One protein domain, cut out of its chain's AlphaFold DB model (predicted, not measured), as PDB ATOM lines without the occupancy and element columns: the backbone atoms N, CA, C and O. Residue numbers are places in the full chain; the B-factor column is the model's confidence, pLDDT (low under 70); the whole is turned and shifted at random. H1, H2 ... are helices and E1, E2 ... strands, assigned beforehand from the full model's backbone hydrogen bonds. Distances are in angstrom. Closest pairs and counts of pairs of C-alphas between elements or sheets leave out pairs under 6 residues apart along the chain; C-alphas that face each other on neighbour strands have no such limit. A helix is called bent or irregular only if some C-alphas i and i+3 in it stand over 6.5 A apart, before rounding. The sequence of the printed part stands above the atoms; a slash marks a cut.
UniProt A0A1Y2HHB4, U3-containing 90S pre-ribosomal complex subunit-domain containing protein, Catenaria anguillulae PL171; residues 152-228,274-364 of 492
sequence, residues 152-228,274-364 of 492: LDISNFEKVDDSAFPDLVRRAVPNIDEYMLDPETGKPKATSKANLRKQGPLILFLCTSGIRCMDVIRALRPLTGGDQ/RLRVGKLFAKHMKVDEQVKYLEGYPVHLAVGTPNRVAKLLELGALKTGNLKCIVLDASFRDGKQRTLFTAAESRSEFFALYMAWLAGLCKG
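This is residues 152 to 228 and 274 to 364 of the 492 residues of the protein "U3-containing 90S pre-ribosomal complex subunit-domain containing protein" of Catenaria anguillulae PL171 (UniProt A0A1Y2HHB4). A small core sheet of four parallel strands has helices over both faces: H3 runs along one, and H6 stands up from the other with the long H7 packed on it. Two long links, residues 173 to 192 and 329 to 343, reach toward opposite ends of the longest axis. The printed part has 168 residues, with seven named helices and four named strands in the order H1 H2 E1 H3 H4 E2 H5 E3 H6 E4 H7; the sheet's order is E2 E3 E1 E4. The class is mixed, with 83 residues, under half, in named elements. The whole is compact, with a radius of gyration of the C-alphas of 15.8 A and spans of 51 by 39 by 34 A.

Find C-alpha 203 at (221.096, 363.883, 290.045), where E1, residues 203 to 206, begins. Look on one side of it for E3, 301 to 304, with E2, 277 to 280, as the next strand after E3, and on the other side for E4, 325 to 328. H3 is residues 212 to 219, 10.6 A long; H6 is 306 to 314, 12.2 A; H5 is 287 to 296, 14.0 A. H2, 193 to 196, and H4, 221 to 224, are short. H1, 162 to 172, begins at (230.952, 360.338, 302.063) and is irregular, with C-alphas 163 and 166 7.0 A apart. H7, 344 to 364, 28.5 A long, ends at (222.452, 372.265, 276.018); it is irregular, with C-alphas 356 and 359 7.3 A apart, and has a kink of 46 degrees near residue 353.

Across the sheet, look for N 278 and O 301 at 2.8 A, N 302 and O 203 at 2.9 A, and N 327 and O 204 at 2.8 A, within hydrogen-bond range. H3 lies over E3 at a height over the sheet of 9.2 A; H6 is on the opposite face. E2, H5, E3 form a strand-helix-strand unit, parallel neighbours joined through a helix, with a right-handed crossover; E3, H6, E4 form a split one, with E1 between its strands, also right-handed. H7 touches H6 with residues 346 to 353 alone, closest at C-alphas 306 and 350, 5.2 A. H1 touches H3, closest at C-alphas 162 and 219, 6.0 A, about perpendicular at 78 degrees. H1 and H5 graze the sheet, H4 and H7 only just, with 5 pairs of C-alphas within 10 A each. H2 is not on the sheet but near H5. In H3, H5 and H6 every O i to N i+4 pair is within hydrogen-bond range, against 5 of 7 in H1 and 15 of 17 in H7; H2 and H4 are too short for such a pair.

The C-alphas farthest apart, those of Glu 184 and Lys 336, are 52.0 A apart. Residues 229 to 273 are not printed, and C-alphas 228 and 274 are 9.2 A apart across the cut. The links H1 to H2 and E4 to H7 are long. Mean pLDDT of the printed part is 79.2, and 35 residues are under 70, among them 177 to 199.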
ATOM      1  N   LEU A 152     229.247 373.375 290.314       84.69
ATOM      2  CA  LEU A 152     228.666 373.759 291.594       84.69
ATOM      3  C   LEU A 152     229.782 374.194 292.545       84.69
ATOM      4  O   LEU A 152     230.683 373.408 292.838       84.69
ATOM      5  N   ASP A 153     229.696 375.410 293.083       82.31
ATOM      6  CA  ASP A 153     230.594 375.834 294.156       82.31
ATOM      7  C   ASP A 153     230.459 374.895 295.365       82.31
ATOM      8  O   ASP A 153     229.388 374.793 295.976       82.31
ATOM      9  N   ILE A 154     231.561 374.236 295.718       81.44
ATOM     10  CA  ILE A 154     231.697 373.372 296.894       81.44
ATOM     11  C   ILE A 154     232.809 373.862 297.837       81.44
ATOM     12  O   ILE A 154     233.208 373.126 298.736       81.44
ATOM     13  N   SER A 155     233.249 375.121 297.711       76.56
ATOM     14  CA  SER A 155     234.288 375.739 298.561       76.56
ATOM     15  C   SER A 155     233.975 375.677 300.062       76.56
ATOM     16  O   SER A 155     234.882 375.639 300.886       76.56
ATOM     17  N   ASN A 156     232.691 375.610 300.424       72.75
ATOM     18  CA  ASN A 156     232.230 375.509 301.811       72.75
ATOM     19  C   ASN A 156     232.385 374.100 302.430       72.75
ATOM     20  O   ASN A 156     232.109 373.937 303.618       72.75
ATOM     21  N   PHE A 157     232.774 373.076 301.661       66.38
ATOM     22  CA  PHE A 157     232.996 371.722 302.177       66.38
ATOM     23  C   PHE A 157     234.479 371.519 302.507       66.38
ATOM     24  O   PHE A 157     235.259 371.147 301.639       66.38
ATOM     25  N   GLU A 158     234.861 371.698 303.777       62.38
ATOM     26  CA  GLU A 158     236.246 371.493 304.257       62.38
ATOM     27  C   GLU A 158     236.799 370.091 303.914       62.38
ATOM     28  O   GLU A 158     238.002 369.916 303.720       62.38
ATOM     29  N   LYS A 159     235.912 369.086 303.820       65.94
ATOM     30  CA  LYS A 159     236.207 367.743 303.304       65.94
ATOM     31  C   LYS A 159     235.030 367.205 302.498       65.94
ATOM     32  O   LYS A 159     233.909 367.127 303.000       65.94
ATOM     33  N   VAL A 160     235.300 366.752 301.275       68.94
ATOM     34  CA  VAL A 160     234.332 366.031 300.426       68.94
ATOM     35  C   VAL A 160     234.380 364.530 300.752       68.94
ATOM     36  O   VAL A 160     234.763 363.697 299.928       68.94
ATOM     37  N   ASP A 161     234.024 364.213 302.001       76.44
ATOM     38  CA  ASP A 161     233.862 362.852 302.523       76.44
ATOM     39  C   ASP A 161     232.441 362.316 302.250       76.44
ATOM     40  O   ASP A 161     231.503 363.077 302.005       76.44
ATOM     41  N   ASP A 162     232.240 360.998 302.356       79.00
ATOM     42  CA  ASP A 162     230.952 360.338 302.063       79.00
ATOM     43  C   ASP A 162     229.760 360.911 302.855       79.00
ATOM     44  O   ASP A 162     228.628 360.929 302.367       79.00
ATOM     45  N   SER A 163     230.000 361.415 304.069       79.12
ATOM     46  CA  SER A 163     228.991 362.069 304.909       79.12
ATOM     47  C   SER A 163     228.458 363.386 304.335       79.12
ATOM     48  O   SER A 163     227.378 363.801 304.744       79.12
ATOM     49  N   ALA A 164     229.160 364.021 303.391       82.38
ATOM     50  CA  ALA A 164     228.745 365.274 302.758       82.38
ATOM     51  C   ALA A 164     227.764 365.078 301.585       82.38
ATOM     52  O   ALA A 164     227.074 366.026 301.201       82.38
ATOM     53  N   PHE A 165     227.643 363.867 301.018       85.69
ATOM     54  CA  PHE A 165     226.762 363.623 299.864       85.69
ATOM     55  C   PHE A 165     225.283 364.022 300.080       85.69
ATOM     56  O   PHE A 165     224.697 364.565 299.141       85.69
ATOM     57  N   PRO A 166     224.650 363.821 301.257       83.06
ATOM     58  CA  PRO A 166     223.285 364.293 301.504       83.06
ATOM     59  C   PRO A 166     223.118 365.815 301.384       83.06
ATOM     60  O   PRO A 166     222.104 366.283 300.865       83.06
ATOM     61  N   ASP A 167     224.112 366.587 301.824       82.81
ATOM     62  CA  ASP A 167     224.052 368.051 301.823       82.81
ATOM     63  C   ASP A 167     224.513 368.646 300.487       82.81
ATOM     64  O   ASP A 167     223.946 369.638 300.031       82.81
ATOM     65  N   LEU A 168     225.418 367.964 299.773       84.00
ATOM     66  CA  LEU A 168     225.685 368.222 298.355       84.00
ATOM     67  C   LEU A 168     224.408 368.075 297.509       84.00
ATOM     68  O   LEU A 168     224.116 368.935 296.682       84.00
ATOM     69  N   VAL A 169     223.606 367.026 297.743       83.81
ATOM     70  CA  VAL A 169     222.318 366.813 297.051       83.81
ATOM     71  C   VAL A 169     221.324 367.942 297.337       83.81
ATOM     72  O   VAL A 169     220.664 368.414 296.411       83.81
ATOM     73  N   ARG A 170     221.239 368.408 298.589       82.81
ATOM     74  CA  ARG A 170     220.403 369.558 298.972       82.81
ATOM     75  C   ARG A 170     220.886 370.860 298.335       82.81
ATOM     76  O   ARG A 170     220.068 371.631 297.856       82.81
ATOM     77  N   ARG A 171     222.199 371.100 298.279       82.75
ATOM     78  CA  ARG A 171     222.775 372.299 297.646       82.75
ATOM     79  C   ARG A 171     222.589 372.298 296.125       82.75
ATOM     80  O   ARG A 171     222.287 373.339 295.557       82.75
ATOM     81  N   ALA A 172     222.708 371.136 295.480       81.81
ATOM     82  CA  ALA A 172     222.472 370.970 294.045       81.81
ATOM     83  C   ALA A 172     220.986 371.089 293.653       81.81
ATOM     84  O   ALA A 172     220.665 371.488 292.534       81.81
ATOM     85  N   VAL A 173     220.062 370.722 294.551       78.94
ATOM     86  CA  VAL A 173     218.610 370.821 294.337       78.94
ATOM     87  C   VAL A 173     217.938 371.312 295.633       78.94
ATOM     88  O   VAL A 173     217.416 370.489 296.386       78.94
ATOM     89  N   PRO A 174     217.902 372.632 295.908       72.44
ATOM     90  CA  PRO A 174     217.349 373.164 297.163       72.44
ATOM     91  C   PRO A 174     215.882 372.769 297.375       72.44
ATOM     92  O   PRO A 174     215.488 372.365 298.465       72.44
ATOM     93  N   ASN A 175     215.091 372.765 296.303       67.19
ATOM     94  CA  ASN A 175     213.667 372.430 296.333       67.19
ATOM     95  C   ASN A 175     213.407 370.912 296.190       67.19
ATOM     96  O   ASN A 175     212.368 370.508 295.667       67.19
ATOM     97  N   ILE A 176     214.340 370.034 296.589       70.94
ATOM     98  CA  ILE A 176     214.212 368.575 296.382       70.94
ATOM     99  C   ILE A 176     212.947 367.982 297.027       70.94
ATOM    100  O   ILE A 176     212.337 367.079 296.450       70.94
ATOM    101  N   ASP A 177     212.495 368.542 298.149       65.62
ATOM    102  CA  ASP A 177     211.264 368.127 298.829       65.62
ATOM    103  C   ASP A 177     209.983 368.584 298.097       65.62
ATOM    104  O   ASP A 177     208.970 367.882 298.126       65.62
ATOM    105  N   GLU A 178     210.022 369.672 297.316       61.81
ATOM    106  CA  GLU A 178     208.915 370.071 296.423       61.81
ATOM    107  C   GLU A 178     208.747 369.108 295.236       61.81
ATOM    108  O   GLU A 178     207.646 368.937 294.706       61.81
ATOM    109  N   TYR A 179     209.815 368.410 294.833       61.16
ATOM    110  CA  TYR A 179     209.702 367.297 293.883       61.16
ATOM    111  C   TYR A 179     209.060 366.048 294.521       61.16
ATOM    112  O   TYR A 179     208.611 365.161 293.786       61.16
ATOM    113  N   MET A 180     208.976 365.970 295.856       58.47
ATOM    114  CA  MET A 180     208.304 364.884 296.588       58.47
ATOM    115  C   MET A 180     206.841 365.202 296.940       58.47
ATOM    116  O   MET A 180     206.058 364.268 297.143       58.47
ATOM    117  N   LEU A 181     206.453 366.483 297.012       53.81
ATOM    118  CA  LEU A 181     205.180 366.953 297.580       53.81
ATOM    119  C   LEU A 181     204.336 367.779 296.588       53.81
ATOM    120  O   LEU A 181     204.854 368.548 295.784       53.81
ATOM    121  N   ASP A 182     203.008 367.640 296.637       52.38
ATOM    122  CA  ASP A 182     202.082 368.516 295.908       52.38
ATOM    123  C   ASP A 182     201.854 369.824 296.696       52.38
ATOM    124  O   ASP A 182     201.291 369.763 297.797       52.38
ATOM    125  N   PRO A 183     202.241 371.002 296.153       46.12
ATOM    126  CA  PRO A 183     202.339 372.251 296.920       46.12
ATOM    127  C   PRO A 183     200.996 372.744 297.470       46.12
ATOM    128  O   PRO A 183     200.950 373.289 298.565       46.12
ATOM    129  N   GLU A 184     199.882 372.475 296.781       49.38
ATOM    130  CA  GLU A 184     198.532 372.827 297.256       49.38
ATOM    131  C   GLU A 184     198.040 371.977 298.444       49.38
ATOM    132  O   GLU A 184     196.985 372.261 299.008       49.38
ATOM    133  N   THR A 185     198.716 370.870 298.785       56.09
ATOM    134  CA  THR A 185     198.136 369.854 299.689       56.09
ATOM    135  C   THR A 185     199.079 369.270 300.737       56.09
ATOM    136  O   THR A 185     198.606 368.504 301.583       56.09
ATOM    137  N   GLY A 186     200.385 369.563 300.675       48.47
ATOM    138  CA  GLY A 186     201.400 369.004 301.582       48.47
ATOM    139  C   GLY A 186     201.508 367.472 301.536       48.47
ATOM    140  O   GLY A 186     202.029 366.851 302.458       48.47
ATOM    141  N   LYS A 187     200.958 366.838 300.493       47.09
ATOM    142  CA  LYS A 187     200.846 365.380 300.355       47.09
ATOM    143  C   LYS A 187     201.837 364.854 299.322       47.09
ATOM    144  O   LYS A 187     202.222 365.600 298.426       47.09
ATOM    145  N   PRO A 188     202.236 363.573 299.416       52.19
ATOM    146  CA  PRO A 188     203.143 362.954 298.457       52.19
ATOM    147  C   PRO A 188     202.627 363.115 297.024       52.19
ATOM    148  O   PRO A 188     201.524 362.657 296.712       52.19
ATOM    149  N   LYS A 189     203.431 363.753 296.164       53.56
ATOM    150  CA  LYS A 189     203.037 364.124 294.803       53.56
ATOM    151  C   LYS A 189     202.605 362.887 294.038       53.56
ATOM    152  O   LYS A 189     203.414 361.980 293.815       53.56
ATOM    153  N   ALA A 190     201.341 362.842 293.620       45.31
ATOM    154  CA  ALA A 190     200.742 361.677 292.961       45.31
ATOM    155  C   ALA A 190     201.173 361.585 291.483       45.31
ATOM    156  O   ALA A 190     200.354 361.525 290.561       45.31
ATOM    157  N   THR A 191     202.490 361.595 291.266       51.44
ATOM    158  CA  THR A 191     203.174 361.567 289.977       51.44
ATOM    159  C   THR A 191     202.667 360.391 289.149       51.44
ATOM    160  O   THR A 191     202.935 359.218 289.412       51.44
ATOM    161  N   SER A 192     201.847 360.705 288.143       45.78
ATOM    162  CA  SER A 192     201.210 359.670 287.336       45.78
ATOM    163  C   SER A 192     202.272 358.813 286.642       45.78
ATOM    164  O   SER A 192     203.325 359.317 286.239       45.78
ATOM    165  N   LYS A 193     201.981 357.524 286.417       46.88
ATOM    166  CA  LYS A 193     202.891 356.616 285.690       46.88
ATOM    167  C   LYS A 193     203.293 357.138 284.296       46.88
ATOM    168  O   LYS A 193     204.303 356.698 283.760       46.88
ATOM    169  N   ALA A 194     202.535 358.074 283.720       40.81
ATOM    170  CA  ALA A 194     202.855 358.733 282.454       40.81
ATOM    171  C   ALA A 194     203.898 359.863 282.583       40.81
ATOM    172  O   ALA A 194     204.628 360.097 281.623       40.81
ATOM    173  N   ASN A 195     204.000 360.527 283.740       50.31
ATOM    174  CA  ASN A 195     205.024 361.547 284.009       50.31
ATOM    175  C   ASN A 195     206.324 360.895 284.504       50.31
ATOM    176  O   ASN A 195     207.395 361.219 284.002       50.31
ATOM    177  N   LEU A 196     206.205 359.879 285.372       51.19
ATOM    178  CA  LEU A 196     207.292 358.968 285.769       51.19
ATOM    179  C   LEU A 196     208.111 358.477 284.568       51.19
ATOM    180  O   LEU A 196     209.328 358.564 284.563       51.19
ATOM    181  N   ARG A 197     207.430 358.019 283.512       48.72
ATOM    182  CA  ARG A 197     208.048 357.494 282.280       48.72
ATOM    183  C   ARG A 197     208.673 358.552 281.361       48.72
ATOM    184  O   ARG A 197     209.163 358.200 280.283       48.72
ATOM    185  N   LYS A 198     208.613 359.831 281.733       52.25
ATOM    186  CA  LYS A 198     209.158 360.964 280.968       52.25
ATOM    187  C   LYS A 198     210.298 361.684 281.689       52.25
ATOM    188  O   LYS A 198     211.130 362.271 281.010       52.25
ATOM    189  N   GLN A 199     210.334 361.647 283.018       62.78
ATOM    190  CA  GLN A 199     211.313 362.379 283.821       62.78
ATOM    191  C   GLN A 199     212.534 361.504 284.131       62.78
ATOM    192  O   GLN A 199     212.400 360.360 284.556       62.78
ATOM    193  N   GLY A 200     213.721 362.058 283.889       70.69
ATOM    194  CA  GLY A 200     214.996 361.471 284.297       70.69
ATOM    195  C   GLY A 200     215.290 361.610 285.796       70.69
ATOM    196  O   GLY A 200     214.561 362.329 286.494       70.69
ATOM    197  N   PRO A 201     216.381 360.988 286.288       86.44
ATOM    198  CA  PRO A 201     216.929 361.324 287.599       86.44
ATOM    199  C   PRO A 201     217.278 362.814 287.661       86.44
ATOM    200  O   PRO A 201     217.745 363.378 286.677       86.44
ATOM    201  N   LEU A 202     217.080 363.428 288.828       85.25
ATOM    202  CA  LEU A 202     217.478 364.811 289.111       85.25
ATOM    203  C   LEU A 202     219.002 364.939 289.225       85.25
ATOM    204  O   LEU A 202     219.568 365.941 288.798       85.25
ATOM    205  N   ILE A 203     219.650 363.922 289.804       89.06
ATOM    206  CA  ILE A 203     221.096 363.883 290.045       89.06
ATOM    207  C   ILE A 203     221.653 362.518 289.634       89.06
ATOM    208  O   ILE A 203     221.068 361.479 289.964       89.06
ATOM    209  N   LEU A 204     222.792 362.522 288.943       91.69
ATOM    210  CA  LEU A 204     223.538 361.331 288.530       91.69
ATOM    211  C   LEU A 204     224.932 361.320 289.170       91.69
ATOM    212  O   LEU A 204     225.738 362.201 288.900       91.69
ATOM    213  N   PHE A 205     225.236 360.298 289.965       92.56
ATOM    214  CA  PHE A 205     226.566 360.034 290.511       92.56
ATOM    215  C   PHE A 205     227.316 359.041 289.615       92.56
ATOM    216  O   PHE A 205     226.809 357.945 289.340       92.56
ATOM    217  N   LEU A 206     228.532 359.406 289.205       93.50
ATOM    218  CA  LEU A 206     229.453 358.552 288.455       93.50
ATOM    219  C   LEU A 206     230.621 358.130 289.350       93.50
ATOM    220  O   LEU A 206     231.381 358.975 289.823       93.50
ATOM    221  N   CYS A 207     230.758 356.820 289.567       92.75
ATOM    222  CA  CYS A 207     231.748 356.221 290.464       92.75
ATOM    223  C   CYS A 207     232.706 355.274 289.728       92.75
ATOM    224  O   CYS A 207     232.333 354.633 288.745       92.75
ATOM    225  N   THR A 208     233.903 355.099 290.293       90.88
ATOM    226  CA  THR A 208     234.969 354.207 289.785       90.88
ATOM    227  C   THR A 208     234.563 352.738 289.645       90.88
ATOM    228  O   THR A 208     235.112 352.016 288.817       90.88
ATOM    229  N   SER A 209     233.652 352.242 290.490       89.31
ATOM    230  CA  SER A 209     233.290 350.824 290.531       89.31
ATOM    231  C   SER A 209     231.913 350.580 291.144       89.31
ATOM    232  O   SER A 209     231.436 351.342 291.982       89.31
ATOM    233  N   GLY A 210     231.304 349.438 290.811       88.94
ATOM    234  CA  GLY A 210     230.033 349.001 291.403       88.94
ATOM    235  C   GLY A 210     230.094 348.658 292.901       88.94
ATOM    236  O   GLY A 210     229.048 348.428 293.504       88.94
ATOM    237  N   ILE A 211     231.288 348.601 293.508       89.69
ATOM    238  CA  ILE A 211     231.439 348.550 294.973       89.69
ATOM    239  C   ILE A 211     231.263 349.966 295.521       89.69
ATOM    240  O   ILE A 211     230.336 350.199 296.288       89.69
ATOM    241  N   ARG A 212     232.042 350.925 295.008       90.75
ATOM    242  CA  ARG A 212     231.947 352.340 295.383       90.75
ATOM    243  C   ARG A 212     230.542 352.923 295.163       90.75
ATOM    244  O   ARG A 212     230.045 353.631 296.032       90.75
ATOM    245  N   CYS A 213     229.840 352.530 294.094       91.31
ATOM    246  CA  CYS A 213     228.421 352.865 293.908       91.31
ATOM    247  C   CYS A 213     227.550 352.460 295.114       91.31
ATOM    248  O   CYS A 213     226.664 353.212 295.509       91.31
ATOM    249  N   MET A 214     227.770 351.276 295.699       90.06
ATOM    250  CA  MET A 214     227.012 350.818 296.869       90.06
ATOM    251  C   MET A 214     227.340 351.619 298.129       90.06
ATOM    252  O   MET A 214     226.453 351.780 298.966       90.06
ATOM    253  N   ASP A 215     228.554 352.148 298.257       90.62
ATOM    254  CA  ASP A 215     228.956 352.982 299.393       90.62
ATOM    255  C   ASP A 215     228.370 354.398 299.290       90.62
ATOM    256  O   ASP A 215     227.753 354.864 300.247       90.62
ATOM    257  N   VAL A 216     228.354 354.997 298.095       90.44
ATOM    258  CA  VAL A 216     227.585 356.228 297.821       90.44
ATOM    259  C   VAL A 216     226.083 356.015 298.085       90.44
ATOM    260  O   VAL A 216     225.443 356.830 298.748       90.44
ATOM    261  N   ILE A 217     225.504 354.879 297.669       90.19
ATOM    262  CA  ILE A 217     224.108 354.526 298.004       90.19
ATOM    263  C   ILE A 217     223.904 354.395 299.525       90.19
ATOM    264  O   ILE A 217     222.870 354.823 300.036       90.19
ATOM    265  N   ARG A 218     224.864 353.816 300.261       88.62
ATOM    266  CA  ARG A 218     224.811 353.682 301.730       88.62
ATOM    267  C   ARG A 218     224.884 355.036 302.433       88.62
ATOM    268  O   ARG A 218     224.194 355.191 303.443       88.62
ATOM    269  N   ALA A 219     225.675 355.969 301.907       88.31
ATOM    270  CA  ALA A 219     225.827 357.334 302.403       88.31
ATOM    271  C   ALA A 219     224.579 358.197 302.149       88.31
ATOM    272  O   ALA A 219     224.167 358.956 303.018       88.31
ATOM    273  N   LEU A 220     223.902 358.004 301.012       87.62
ATOM    274  CA  LEU A 220     222.641 358.684 300.680       87.62
ATOM    275  C   LEU A 220     221.421 358.188 301.490       87.62
ATOM    276  O   LEU A 220     220.342 358.778 301.390       87.62
ATOM    277  N   ARG A 221     221.553 357.151 302.333       84.69
ATOM    278  CA  ARG A 221     220.429 356.583 303.111       84.69
ATOM    279  C   ARG A 221     219.649 357.546 304.024       84.69
ATOM    280  O   ARG A 221     218.457 357.277 304.195       84.69
ATOM    281  N   PRO A 222     220.207 358.648 304.568       81.94
ATOM    282  CA  PRO A 222     219.416 359.668 305.262       81.94
ATOM    283  C   PRO A 222     218.335 360.298 304.371       81.94
ATOM    284  O   PRO A 222     217.249 360.599 304.856       81.94
ATOM    285  N   LEU A 223     218.591 360.423 303.063       75.12
ATOM    286  CA  LEU A 223     217.643 360.954 302.077       75.12
ATOM    287  C   LEU A 223     216.670 359.885 301.538       75.12
ATOM    288  O   LEU A 223     215.534 360.191 301.174       75.12
ATOM    289  N   THR A 224     217.087 358.613 301.498       72.81
ATOM    290  CA  THR A 224     216.246 357.489 301.026       72.81
ATOM    291  C   THR A 224     215.430 356.827 302.139       72.81
ATOM    292  O   THR A 224     214.606 355.951 301.871       72.81
ATOM    293  N   GLY A 225     215.653 357.207 303.400       61.47
ATOM    294  CA  GLY A 225     214.973 356.644 304.566       61.47
ATOM    295  C   GLY A 225     215.297 355.170 304.839       61.47
ATOM    296  O   GLY A 225     214.422 354.434 305.299       61.47
ATOM    297  N   GLY A 226     216.527 354.734 304.556       59.16
ATOM    298  CA  GLY A 226     216.996 353.365 304.803       59.16
ATOM    299  C   GLY A 226     217.012 352.462 303.567       59.16
ATOM    300  O   GLY A 226     217.008 352.933 302.427       59.16
ATOM    301  N   ASP A 227     217.093 351.152 303.805       53.22
ATOM    302  CA  ASP A 227     217.370 350.163 302.762       53.22
ATOM    303  C   ASP A 227     216.168 349.984 301.816       53.22
ATOM    304  O   ASP A 227     215.146 349.382 302.146       53.22
ATOM    305  N   GLN A 228     216.305 350.529 300.605       54.84
ATOM    306  CA  GLN A 228     215.308 350.433 299.543       54.84
ATOM    307  C   GLN A 228     215.221 348.987 299.024       54.84
ATOM    308  O   GLN A 228     216.022 348.572 298.177       54.84
ATOM    309  N   ARG A 274     210.115 359.009 300.100       65.88
ATOM    310  CA  ARG A 274     211.559 358.807 300.137       65.88
ATOM    311  C   ARG A 274     212.146 358.847 298.735       65.88
ATOM    312  O   ARG A 274     211.602 358.229 297.811       65.88
ATOM    313  N   LEU A 275     213.291 359.512 298.606       75.00
ATOM    314  CA  LEU A 275     214.075 359.533 297.377       75.00
ATOM    315  C   LEU A 275     214.460 358.104 296.978       75.00
ATOM    316  O   LEU A 275     214.959 357.325 297.790       75.00
ATOM    317  N   ARG A 276     214.205 357.753 295.714       79.50
ATOM    318  CA  ARG A 276     214.520 356.429 295.154       79.50
ATOM    319  C   ARG A 276     215.808 356.498 294.359       79.50
ATOM    320  O   ARG A 276     215.926 357.347 293.470       79.50
ATOM    321  N   VAL A 277     216.721 355.573 294.649       86.25
ATOM    322  CA  VAL A 277     218.026 355.496 293.993       86.25
ATOM    323  C   VAL A 277     218.031 354.411 292.923       86.25
ATOM    324  O   VAL A 277     217.759 353.239 293.192       86.25
ATOM    325  N   GLY A 278     218.365 354.805 291.698       88.12
ATOM    326  CA  GLY A 278     218.614 353.910 290.578       88.12
ATOM    327  C   GLY A 278     220.021 353.339 290.672       88.12
ATOM    328  O   GLY A 278     221.001 354.073 290.568       88.12
ATOM    329  N   LYS A 279     220.121 352.021 290.859       90.69
ATOM    330  CA  LYS A 279     221.393 351.288 290.885       90.69
ATOM    331  C   LYS A 279     221.820 351.008 289.445       90.69
ATOM    332  O   LYS A 279     221.277 350.087 288.837       90.69
ATOM    333  N   LEU A 280     222.738 351.800 288.890       90.25
ATOM    334  CA  LEU A 280     223.148 351.777 287.476       90.25
ATOM    335  C   LEU A 280     224.526 351.114 287.269       90.25
ATOM    336  O   LEU A 280     225.427 351.684 286.663       90.25
ATOM    337  N   PHE A 281     224.707 349.898 287.790       89.25
ATOM    338  CA  PHE A 281     225.946 349.117 287.658       89.25
ATOM    339  C   PHE A 281     225.651 347.608 287.582       89.25
ATOM    340  O   PHE A 281     224.557 347.154 287.921       89.25
ATOM    341  N   ALA A 282     226.618 346.816 287.108       81.69
ATOM    342  CA  ALA A 282     226.368 345.445 286.647       81.69
ATOM    343  C   ALA A 282     226.103 344.392 287.743       81.69
ATOM    344  O   ALA A 282     225.451 343.389 287.470       81.69
ATOM    345  N   LYS A 283     226.582 344.606 288.978       76.12
ATOM    346  CA  LYS A 283     226.678 343.572 290.035       76.12
ATOM    347  C   LYS A 283     225.335 342.978 290.502       76.12
ATOM    348  O   LYS A 283     225.331 341.925 291.133       76.12
ATOM    349  N   HIS A 284     224.212 343.646 290.230       68.50
ATOM    350  CA  HIS A 284     222.889 343.270 290.756       68.50
ATOM    351  C   HIS A 284     221.749 343.293 289.723       68.50
ATOM    352  O   HIS A 284     220.601 343.080 290.105       68.50
ATOM    353  N   MET A 285     222.024 343.600 288.447       78.94
ATOM    354  CA  MET A 285     220.971 343.770 287.435       78.94
ATOM    355  C   MET A 285     221.511 343.608 286.008       78.94
ATOM    356  O   MET A 285     222.499 344.259 285.629       78.94
ATOM    357  N   LYS A 286     220.847 342.789 285.187       87.38
ATOM    358  CA  LYS A 286     221.088 342.759 283.734       87.38
ATOM    359  C   LYS A 286     220.587 344.053 283.092       87.38
ATOM    360  O   LYS A 286     219.763 344.758 283.670       87.38
ATOM    361  N   VAL A 287     221.079 344.373 281.897       87.88
ATOM    362  CA  VAL A 287     220.685 345.608 281.195       87.88
ATOM    363  C   VAL A 287     219.175 345.609 280.928       87.88
ATOM    364  O   VAL A 287     218.496 346.557 281.304       87.88
ATOM    365  N   ASP A 288     218.608 344.512 280.424       88.38
ATOM    366  CA  ASP A 288     217.178 344.417 280.072       88.38
ATOM    367  C   ASP A 288     216.243 344.525 281.289       88.38
ATOM    368  O   ASP A 288     215.125 345.030 281.194       88.38
ATOM    369  N   GLU A 289     216.690 344.029 282.444       87.50
ATOM    370  CA  GLU A 289     215.998 344.159 283.733       87.50
ATOM    371  C   GLU A 289     216.012 345.618 284.211       87.50
ATOM    372  O   GLU A 289     215.014 346.119 284.728       87.50
ATOM    373  N   GLN A 290     217.124 346.315 283.971       87.00
ATOM    374  CA  GLN A 290     217.359 347.706 284.342       87.00
ATOM    375  C   GLN A 290     216.598 348.689 283.446       87.00
ATOM    376  O   GLN A 290     216.024 349.645 283.964       87.00
ATOM    377  N   VAL A 291     216.480 348.410 282.143       87.94
ATOM    378  CA  VAL A 291     215.559 349.123 281.240       87.94
ATOM    379  C   VAL A 291     214.122 349.014 281.767       87.94
ATOM    380  O   VAL A 291     213.475 350.027 282.023       87.94
ATOM    381  N   LYS A 292     213.648 347.792 282.047       86.50
ATOM    382  CA  LYS A 292     212.295 347.546 282.592       86.50
ATOM    383  C   LYS A 292     212.077 348.199 283.964       86.50
ATOM    384  O   LYS A 292     210.955 348.606 284.273       86.50
ATOM    385  N   TYR A 293     213.122 348.316 284.783       84.69
ATOM    386  CA  TYR A 293     213.077 349.040 286.055       84.69
ATOM    387  C   TYR A 293     212.900 350.554 285.844       84.69
ATOM    388  O   TYR A 293     211.992 351.138 286.438       84.69
ATOM    389  N   LEU A 294     213.685 351.170 284.952       83.56
ATOM    390  CA  LEU A 294     213.585 352.599 284.610       83.56
ATOM    391  C   LEU A 294     212.238 352.958 283.948       83.56
ATOM    392  O   LEU A 294     211.685 354.026 284.199       83.56
ATOM    393  N   GLU A 295     211.640 352.052 283.172       82.12
ATOM    394  CA  GLU A 295     210.278 352.219 282.636       82.12
ATOM    395  C   GLU A 295     209.152 351.976 283.663       82.12
ATOM    396  O   GLU A 295     207.983 352.322 283.422       82.12
ATOM    397  N   GLY A 296     209.460 351.293 284.767       74.94
ATOM    398  CA  GLY A 296     208.490 350.826 285.758       74.94
ATOM    399  C   GLY A 296     208.344 351.739 286.977       74.94
ATOM    400  O   GLY A 296     207.237 351.861 287.513       74.94
ATOM    401  N   TYR A 297     209.437 352.377 287.398       76.06
ATOM    402  CA  TYR A 297     209.570 353.064 288.685       76.06
ATOM    403  C   TYR A 297     210.184 354.464 288.522       76.06
ATOM    404  O   TYR A 297     211.012 354.660 287.638       76.06
ATOM    405  N   PRO A 298     209.837 355.442 289.386       74.94
ATOM    406  CA  PRO A 298     210.567 356.698 289.426       74.94
ATOM    407  C   PRO A 298     211.973 356.457 289.973       74.94
ATOM    408  O   PRO A 298     212.146 355.764 290.980       74.94
ATOM    409  N   VAL A 299     212.955 357.093 289.350       83.06
ATOM    410  CA  VAL A 299     214.315 357.219 289.867       83.06
ATOM    411  C   VAL A 299     214.582 358.706 290.042       83.06
ATOM    412  O   VAL A 299     214.481 359.462 289.083       83.06
ATOM    413  N   HIS A 300     214.879 359.127 291.271       83.44
ATOM    414  CA  HIS A 300     215.123 360.536 291.591       83.44
ATOM    415  C   HIS A 300     216.623 360.833 291.661       83.44
ATOM    416  O   HIS A 300     217.066 361.866 291.173       83.44
ATOM    417  N   LEU A 301     217.401 359.895 292.203       87.56
ATOM    418  CA  LEU A 301     218.864 359.911 292.214       87.56
ATOM    419  C   LEU A 301     219.353 358.671 291.458       87.56
ATOM    420  O   LEU A 301     218.779 357.596 291.620       87.56
ATOM    421  N   ALA A 302     220.406 358.770 290.659       90.88
ATOM    422  CA  ALA A 302     221.029 357.627 289.991       90.88
ATOM    423  C   ALA A 302     222.492 357.495 290.427       90.88
ATOM    424  O   ALA A 302     223.177 358.501 290.555       90.88
ATOM    425  N   VAL A 303     222.976 356.270 290.648       93.06
ATOM    426  CA  VAL A 303     224.376 355.996 291.022       93.06
ATOM    427  C   VAL A 303     224.893 354.840 290.172       93.06
ATOM    428  O   VAL A 303     224.306 353.752 290.200       93.06
ATOM    429  N   GLY A 304     225.966 355.052 289.406       93.81
ATOM    430  CA  GLY A 304     226.437 354.072 288.425       93.81
ATOM    431  C   GLY A 304     227.908 354.159 288.036       93.81
ATOM    432  O   GLY A 304     228.631 355.065 288.443       93.81
ATOM    433  N   THR A 305     228.324 353.190 287.220       93.25
ATOM    434  CA  THR A 305     229.635 353.169 286.553       93.25
ATOM    435  C   THR A 305     229.496 353.685 285.114       93.25
ATOM    436  O   THR A 305     228.476 353.381 284.479       93.25
ATOM    437  N   PRO A 306     230.479 354.422 284.556       93.31
ATOM    438  CA  PRO A 306     230.318 355.109 283.271       93.31
ATOM    439  C   PRO A 306     229.844 354.217 282.108       93.31
ATOM    440  O   PRO A 306     228.835 354.534 281.483       93.31
ATOM    441  N   ASN A 307     230.449 353.043 281.894       92.06
ATOM    442  CA  ASN A 307     230.040 352.067 280.865       92.06
ATOM    443  C   ASN A 307     228.580 351.601 280.980       92.06
ATOM    444  O   ASN A 307     227.899 351.434 279.965       92.06
ATOM    445  N   ARG A 308     228.048 351.429 282.201       91.06
ATOM    446  CA  ARG A 308     226.635 351.050 282.358       91.06
ATOM    447  C   ARG A 308     225.702 352.241 282.145       91.06
ATOM    448  O   ARG A 308     224.605 352.037 281.636       91.06
ATOM    449  N   VAL A 309     226.125 353.457 282.487       92.94
ATOM    450  CA  VAL A 309     225.364 354.681 282.193       92.94
ATOM    451  C   VAL A 309     225.304 354.932 280.684       92.94
ATOM    452  O   VAL A 309     224.204 355.115 280.170       92.94
ATOM    453  N   ALA A 310     226.431 354.836 279.971       92.25
ATOM    454  CA  ALA A 310     226.503 354.959 278.511       92.25
ATOM    455  C   ALA A 310     225.520 354.003 277.810       92.25
ATOM    456  O   ALA A 310     224.613 354.454 277.115       92.25
ATOM    457  N   LYS A 311     225.570 352.706 278.138       91.94
ATOM    458  CA  LYS A 311     224.658 351.687 277.579       91.94
ATOM    459  C   LYS A 311     223.176 351.937 277.858       91.94
ATOM    460  O   LYS A 311     222.325 351.538 277.070       91.94
ATOM    461  N   LEU A 312     222.830 352.591 278.967       90.62
ATOM    462  CA  LEU A 312     221.438 352.945 279.270       90.62
ATOM    463  C   LEU A 312     220.975 354.222 278.547       90.62
ATOM    464  O   LEU A 312     219.769 354.375 278.339       90.62
ATOM    465  N   LEU A 313     221.898 355.109 278.163       91.06
ATOM    466  CA  LEU A 313     221.637 356.272 277.307       91.06
ATOM    467  C   LEU A 313     221.511 355.850 275.834       91.06
ATOM    468  O   LEU A 313     220.538 356.219 275.182       91.06
ATOM    469  N   GLU A 314     222.419 354.996 275.351       90.25
ATOM    470  CA  GLU A 314     222.391 354.372 274.014       90.25
ATOM    471  C   GLU A 314     221.065 353.644 273.741       90.25
ATOM    472  O   GLU A 314     220.467 353.802 272.680       90.25
ATOM    473  N   LEU A 315     220.555 352.898 274.729       87.88
ATOM    474  CA  LEU A 315     219.255 352.216 274.656       87.88
ATOM    475  C   LEU A 315     218.043 353.144 274.893       87.88
ATOM    476  O   LEU A 315     216.910 352.664 274.946       87.88
ATOM    477  N   GLY A 316     218.245 354.451 275.102       84.88
ATOM    478  CA  GLY A 316     217.180 355.434 275.368       84.88
ATOM    479  C   GLY A 316     216.396 355.220 276.674       84.88
ATOM    480  O   GLY A 316     215.359 355.854 276.899       84.88
ATOM    481  N   ALA A 317     216.868 354.317 277.537       84.88
ATOM    482  CA  ALA A 317     216.192 353.898 278.761       84.88
ATOM    483  C   ALA A 317     216.424 354.879 279.918       84.88
ATOM    484  O   ALA A 317     215.502 355.175 280.683       84.88
ATOM    485  N   LEU A 318     217.645 355.409 280.033       85.75
ATOM    486  CA  LEU A 318     217.965 356.496 280.947       85.75
ATOM    487  C   LEU A 318     217.635 357.827 280.267       85.75
ATOM    488  O   LEU A 318     218.319 358.261 279.347       85.75
ATOM    489  N   LYS A 319     216.570 358.483 280.721       84.50
ATOM    490  CA  LYS A 319     216.154 359.786 280.186       84.50
ATOM    491  C   LYS A 319     216.882 360.897 280.930       84.50
ATOM    492  O   LYS A 319     217.012 360.826 282.145       84.50
ATOM    493  N   THR A 320     217.320 361.927 280.216       82.00
ATOM    494  CA  THR A 320     218.112 363.042 280.770       82.00
ATOM    495  C   THR A 320     217.323 364.341 280.933       82.00
ATOM    496  O   THR A 320     217.785 365.239 281.619       82.00
ATOM    497  N   GLY A 321     216.102 364.445 280.388       76.38
ATOM    498  CA  GLY A 321     215.274 365.670 280.376       76.38
ATOM    499  C   GLY A 321     214.701 366.144 281.725       76.38
ATOM    500  O   GLY A 321     213.640 366.759 281.751       76.38
ATOM    501  N   ASN A 322     215.345 365.794 282.838       76.88
ATOM    502  CA  ASN A 322     215.097 366.295 284.197       76.88
ATOM    503  C   ASN A 322     216.393 366.274 285.051       76.88
ATOM    504  O   ASN A 322     216.332 366.448 286.265       76.88
ATOM    505  N   LEU A 323     217.552 366.012 284.431       85.31
ATOM    506  CA  LEU A 323     218.855 365.930 285.086       85.31
ATOM    507  C   LEU A 323     219.397 367.342 285.303       85.31
ATOM    508  O   LEU A 323     219.641 368.050 284.334       85.31
ATOM    509  N   LYS A 324     219.579 367.732 286.568       83.88
ATOM    510  CA  LYS A 324     220.087 369.055 286.966       83.88
ATOM    511  C   LYS A 324     221.569 369.056 287.327       83.88
ATOM    512  O   LYS A 324     222.222 370.083 287.220       83.88
ATOM    513  N   CYS A 325     222.085 367.932 287.823       87.12
ATOM    514  CA  CYS A 325     223.441 367.851 288.358       87.12
ATOM    515  C   CYS A 325     224.060 366.475 288.089       87.12
ATOM    516  O   CYS A 325     223.395 365.440 288.200       87.12
ATOM    517  N   ILE A 326     225.351 366.466 287.764       91.00
ATOM    518  CA  ILE A 326     226.169 365.260 287.644       91.00
ATOM    519  C   ILE A 326     227.283 365.376 288.683       91.00
ATOM    520  O   ILE A 326     228.034 366.347 288.676       91.00
ATOM    521  N   VAL A 327     227.390 364.391 289.571       90.00
ATOM    522  CA  VAL A 327     228.420 364.331 290.612       90.00
ATOM    523  C   VAL A 327     229.489 363.331 290.184       90.00
ATOM    524  O   VAL A 327     229.194 362.154 289.959       90.00
ATOM    525  N   LEU A 328     230.731 363.798 290.077       91.12
ATOM    526  CA  LEU A 328     231.891 362.971 289.754       91.12
ATOM    527  C   LEU A 328     232.617 362.587 291.046       91.12
ATOM    528  O   LEU A 328     233.114 363.449 291.767       91.12
ATOM    529  N   ASP A 329     232.703 361.290 291.332       88.44
ATOM    530  CA  ASP A 329     233.375 360.729 292.513       88.44
ATOM    531  C   ASP A 329     234.907 360.711 292.318       88.44
ATOM    532  O   ASP A 329     235.553 359.662 292.279       88.44
ATOM    533  N   ALA A 330     235.483 361.898 292.100       84.25
ATOM    534  CA  ALA A 330     236.892 362.100 291.765       84.25
ATOM    535  C   ALA A 330     237.818 362.135 292.995       84.25
ATOM    536  O   ALA A 330     239.004 361.828 292.869       84.25
ATOM    537  N   SER A 331     237.286 362.474 294.178       81.62
ATOM    538  CA  SER A 331     238.022 362.448 295.452       81.62
ATOM    539  C   SER A 331     238.313 361.024 295.936       81.62
ATOM    540  O   SER A 331     239.331 360.789 296.590       81.62
ATOM    541  N   PHE A 332     237.452 360.057 295.598       84.00
ATOM    542  CA  PHE A 332     237.614 358.672 296.025       84.00
ATOM    543  C   PHE A 332     238.833 357.999 295.385       84.00
ATOM    544  O   PHE A 332     239.043 358.037 294.170       84.00
ATOM    545  N   ARG A 333     239.600 357.302 296.226       84.12
ATOM    546  CA  ARG A 333     240.794 356.541 295.854       84.12
ATOM    547  C   ARG A 333     240.582 355.058 296.147       84.12
ATOM    548  O   ARG A 333     240.391 354.656 297.291       84.12
ATOM    549  N   ASP A 334     240.649 354.250 295.093       83.00
ATOM    550  CA  ASP A 334     240.713 352.786 295.143       83.00
ATOM    551  C   ASP A 334     241.911 352.306 295.992       83.00
ATOM    552  O   ASP A 334     242.876 353.044 296.196       83.00
ATOM    553  N   GLY A 335     241.926 351.038 296.416       80.88
ATOM    554  CA  GLY A 335     243.029 350.446 297.191       80.88
ATOM    555  C   GLY A 335     244.400 350.496 296.494       80.88
ATOM    556  O   GLY A 335     245.430 350.332 297.142       80.88
ATOM    557  N   LYS A 336     244.428 350.773 295.182       83.19
ATOM    558  CA  LYS A 336     245.637 351.050 294.382       83.19
ATOM    559  C   LYS A 336     245.958 352.552 294.224       83.19
ATOM    560  O   LYS A 336     246.729 352.902 293.338       83.19
ATOM    561  N   GLN A 337     245.352 353.430 295.031       80.88
ATOM    562  CA  GLN A 337     245.422 354.904 294.952       80.88
ATOM    563  C   GLN A 337     244.948 355.507 293.614       80.88
ATOM    564  O   GLN A 337     245.380 356.584 293.216       80.88
ATOM    565  N   ARG A 338     244.026 354.825 292.921       82.88
ATOM    566  CA  ARG A 338     243.465 355.270 291.634       82.88
ATOM    567  C   ARG A 338     242.122 355.975 291.826       82.88
ATOM    568  O   ARG A 338     241.294 355.507 292.603       82.88
ATOM    569  N   THR A 339     241.902 357.044 291.075       86.62
ATOM    570  CA  THR A 339     240.667 357.846 291.014       86.62
ATOM    571  C   THR A 339     239.902 357.563 289.713       86.62
ATOM    572  O   THR A 339     240.373 356.799 288.862       86.62
ATOM    573  N   LEU A 340     238.741 358.207 289.528       86.19
ATOM    574  CA  LEU A 340     237.928 358.137 288.301       86.19
ATOM    575  C   LEU A 340     238.736 358.424 287.019       86.19
ATOM    576  O   LEU A 340     238.502 357.784 285.997       86.19
ATOM    577  N   PHE A 341     239.711 359.337 287.095       85.81
ATOM    578  CA  PHE A 341     240.524 359.772 285.955       85.81
ATOM    579  C   PHE A 341     241.868 359.036 285.813       85.81
ATOM    580  O   PHE A 341     242.499 359.142 284.768       85.81
ATOM    581  N   THR A 342     242.324 358.272 286.817       84.25
ATOM    582  CA  THR A 342     243.633 357.575 286.769       84.25
ATOM    583  C   THR A 342     243.536 356.050 286.668       84.25
ATOM    584  O   THR A 342     244.507 355.393 286.290       84.25
ATOM    585  N   ALA A 343     242.373 355.447 286.933       85.69
ATOM    586  CA  ALA A 343     242.126 354.044 286.600       85.69
ATOM    587  C   ALA A 343     241.814 353.898 285.098       85.69
ATOM    588  O   ALA A 343     240.709 354.221 284.687       85.69
ATOM    589  N   ALA A 344     242.757 353.384 284.296       83.06
ATOM    590  CA  ALA A 344     242.674 353.334 282.825       83.06
ATOM    591  C   ALA A 344     241.323 352.848 282.250       83.06
ATOM    592  O   ALA A 344     240.775 353.500 281.368       83.06
ATOM    593  N   GLU A 345     240.757 351.760 282.789       85.31
ATOM    594  CA  GLU A 345     239.411 351.266 282.440       85.31
ATOM    595  C   GLU A 345     238.331 352.336 282.692       85.31
ATOM    596  O   GLU A 345     237.624 352.755 281.783       85.31
ATOM    597  N   SER A 346     238.243 352.845 283.926       86.50
ATOM    598  CA  SER A 346     237.269 353.878 284.303       86.50
ATOM    599  C   SER A 346     237.493 355.205 283.570       86.50
ATOM    600  O   SER A 346     236.530 355.942 283.371       86.50
ATOM    601  N   ARG A 347     238.737 355.514 283.178       87.56
ATOM    602  CA  ARG A 347     239.116 356.727 282.443       87.56
ATOM    603  C   ARG A 347     238.532 356.714 281.036       87.56
ATOM    604  O   ARG A 347     237.827 357.650 280.669       87.56
ATOM    605  N   SER A 348     238.794 355.657 280.267       87.62
ATOM    606  CA  SER A 348     238.291 355.544 278.894       87.62
ATOM    607  C   SER A 348     236.767 355.417 278.863       87.62
ATOM    608  O   SER A 348     236.116 356.100 278.074       87.62
ATOM    609  N   GLU A 349     236.173 354.650 279.786       90.38
ATOM    610  CA  GLU A 349     234.716 354.580 279.942       90.38
ATOM    611  C   GLU A 349     234.089 355.938 280.312       90.38
ATOM    612  O   GLU A 349     233.015 356.278 279.807       90.38
ATOM    613  N   PHE A 350     234.734 356.719 281.190       92.00
ATOM    614  CA  PHE A 350     234.265 358.055 281.561       92.00
ATOM    615  C   PHE A 350     234.340 359.028 280.386       92.00
ATOM    616  O   PHE A 350     233.348 359.693 280.092       92.00
ATOM    617  N   PHE A 351     235.477 359.108 279.692       89.19
ATOM    618  CA  PHE A 351     235.633 360.082 278.615       89.19
ATOM    619  C   PHE A 351     234.824 359.728 277.361       89.19
ATOM    620  O   PHE A 351     234.291 360.637 276.725       89.19
ATOM    621  N   ALA A 352     234.602 358.442 277.069       88.94
ATOM    622  CA  ALA A 352     233.636 358.026 276.049       88.94
ATOM    623  C   ALA A 352     232.210 358.520 276.380       88.94
ATOM    624  O   ALA A 352     231.560 359.152 275.545       88.94
ATOM    625  N   LEU A 353     231.749 358.314 277.622       91.00
ATOM    626  CA  LEU A 353     230.466 358.839 278.109       91.00
ATOM    627  C   LEU A 353     230.416 360.380 278.058       91.00
ATOM    628  O   LEU A 353     229.397 360.958 277.670       91.00
ATOM    629  N   TYR A 354     231.507 361.047 278.432       90.56
ATOM    630  CA  TYR A 354     231.610 362.504 278.460       90.56
ATOM    631  C   TYR A 354     231.490 363.131 277.066       90.56
ATOM    632  O   TYR A 354     230.654 364.014 276.856       90.56
ATOM    633  N   MET A 355     232.288 362.649 276.110       86.06
ATOM    634  CA  MET A 355     232.371 363.206 274.756       86.06
ATOM    635  C   MET A 355     231.093 362.959 273.948       86.06
ATOM    636  O   MET A 355     230.677 363.843 273.189       86.06
ATOM    637  N   ALA A 356     230.463 361.792 274.133       86.75
ATOM    638  CA  ALA A 356     229.225 361.414 273.453       86.75
ATOM    639  C   ALA A 356     227.969 362.061 274.062       86.75
ATOM    640  O   ALA A 356     227.076 362.459 273.317       86.75
ATOM    641  N   TRP A 357     227.894 362.189 275.396       87.69
ATOM    642  CA  TRP A 357     226.671 362.622 276.084       87.69
ATOM    643  C   TRP A 357     226.862 363.855 276.973       87.69
ATOM    644  O   TRP A 357     226.169 364.853 276.779       87.69
ATOM    645  N   LEU A 358     227.765 363.811 277.960       88.25
ATOM    646  CA  LEU A 358     227.754 364.794 279.058       88.25
ATOM    647  C   LEU A 358     228.061 366.224 278.591       88.25
ATOM    648  O   LEU A 358     227.330 367.145 278.951       88.25
ATOM    649  N   ALA A 359     229.064 366.405 277.728       85.62
ATOM    650  CA  ALA A 359     229.418 367.720 277.187       85.62
ATOM    651  C   ALA A 359     228.258 368.372 276.405       85.62
ATOM    652  O   ALA A 359     228.067 369.586 276.461       85.62
ATOM    653  N   GLY A 360     227.445 367.562 275.711       84.62
ATOM    654  CA  GLY A 360     226.254 368.034 274.997       84.62
ATOM    655  C   GLY A 360     225.090 368.397 275.922       84.62
ATOM    656  O   GLY A 360     224.332 369.315 275.614       84.62
ATOM    657  N   LEU A 361     224.957 367.723 277.070       83.81
ATOM    658  CA  LEU A 361     223.931 368.037 278.069       83.81
ATOM    659  C   LEU A 361     224.210 369.383 278.749       83.81
ATOM    660  O   LEU A 361     223.314 370.220 278.798       83.81
ATOM    661  N   CYS A 362     225.445 369.623 279.202       79.88
ATOM    662  CA  CYS A 362     225.818 370.870 279.877       79.88
ATOM    663  C   CYS A 362     225.694 372.093 278.950       79.88
ATOM    664  O   CYS A 362     224.977 373.038 279.279       79.88
ATOM    665  N   LYS A 363     226.278 372.044 277.742       76.88
ATOM    666  CA  LYS A 363     226.133 373.130 276.747       76.88
ATOM    667  C   LYS A 363     224.684 373.304 276.264       76.88
ATOM    668  O   LYS A 363     224.271 374.399 275.890       76.88
ATOM    669  N   GLY A 364     223.885 372.236 276.313       69.44
ATOM    670  CA  GLY A 364     222.452 372.265 276.018       69.44
ATOM    671  C   GLY A 364     221.593 372.969 277.076       69.44
ATOM    672  O   GLY A 364     220.500 373.418 276.734       69.44
TER     673      GLY A 364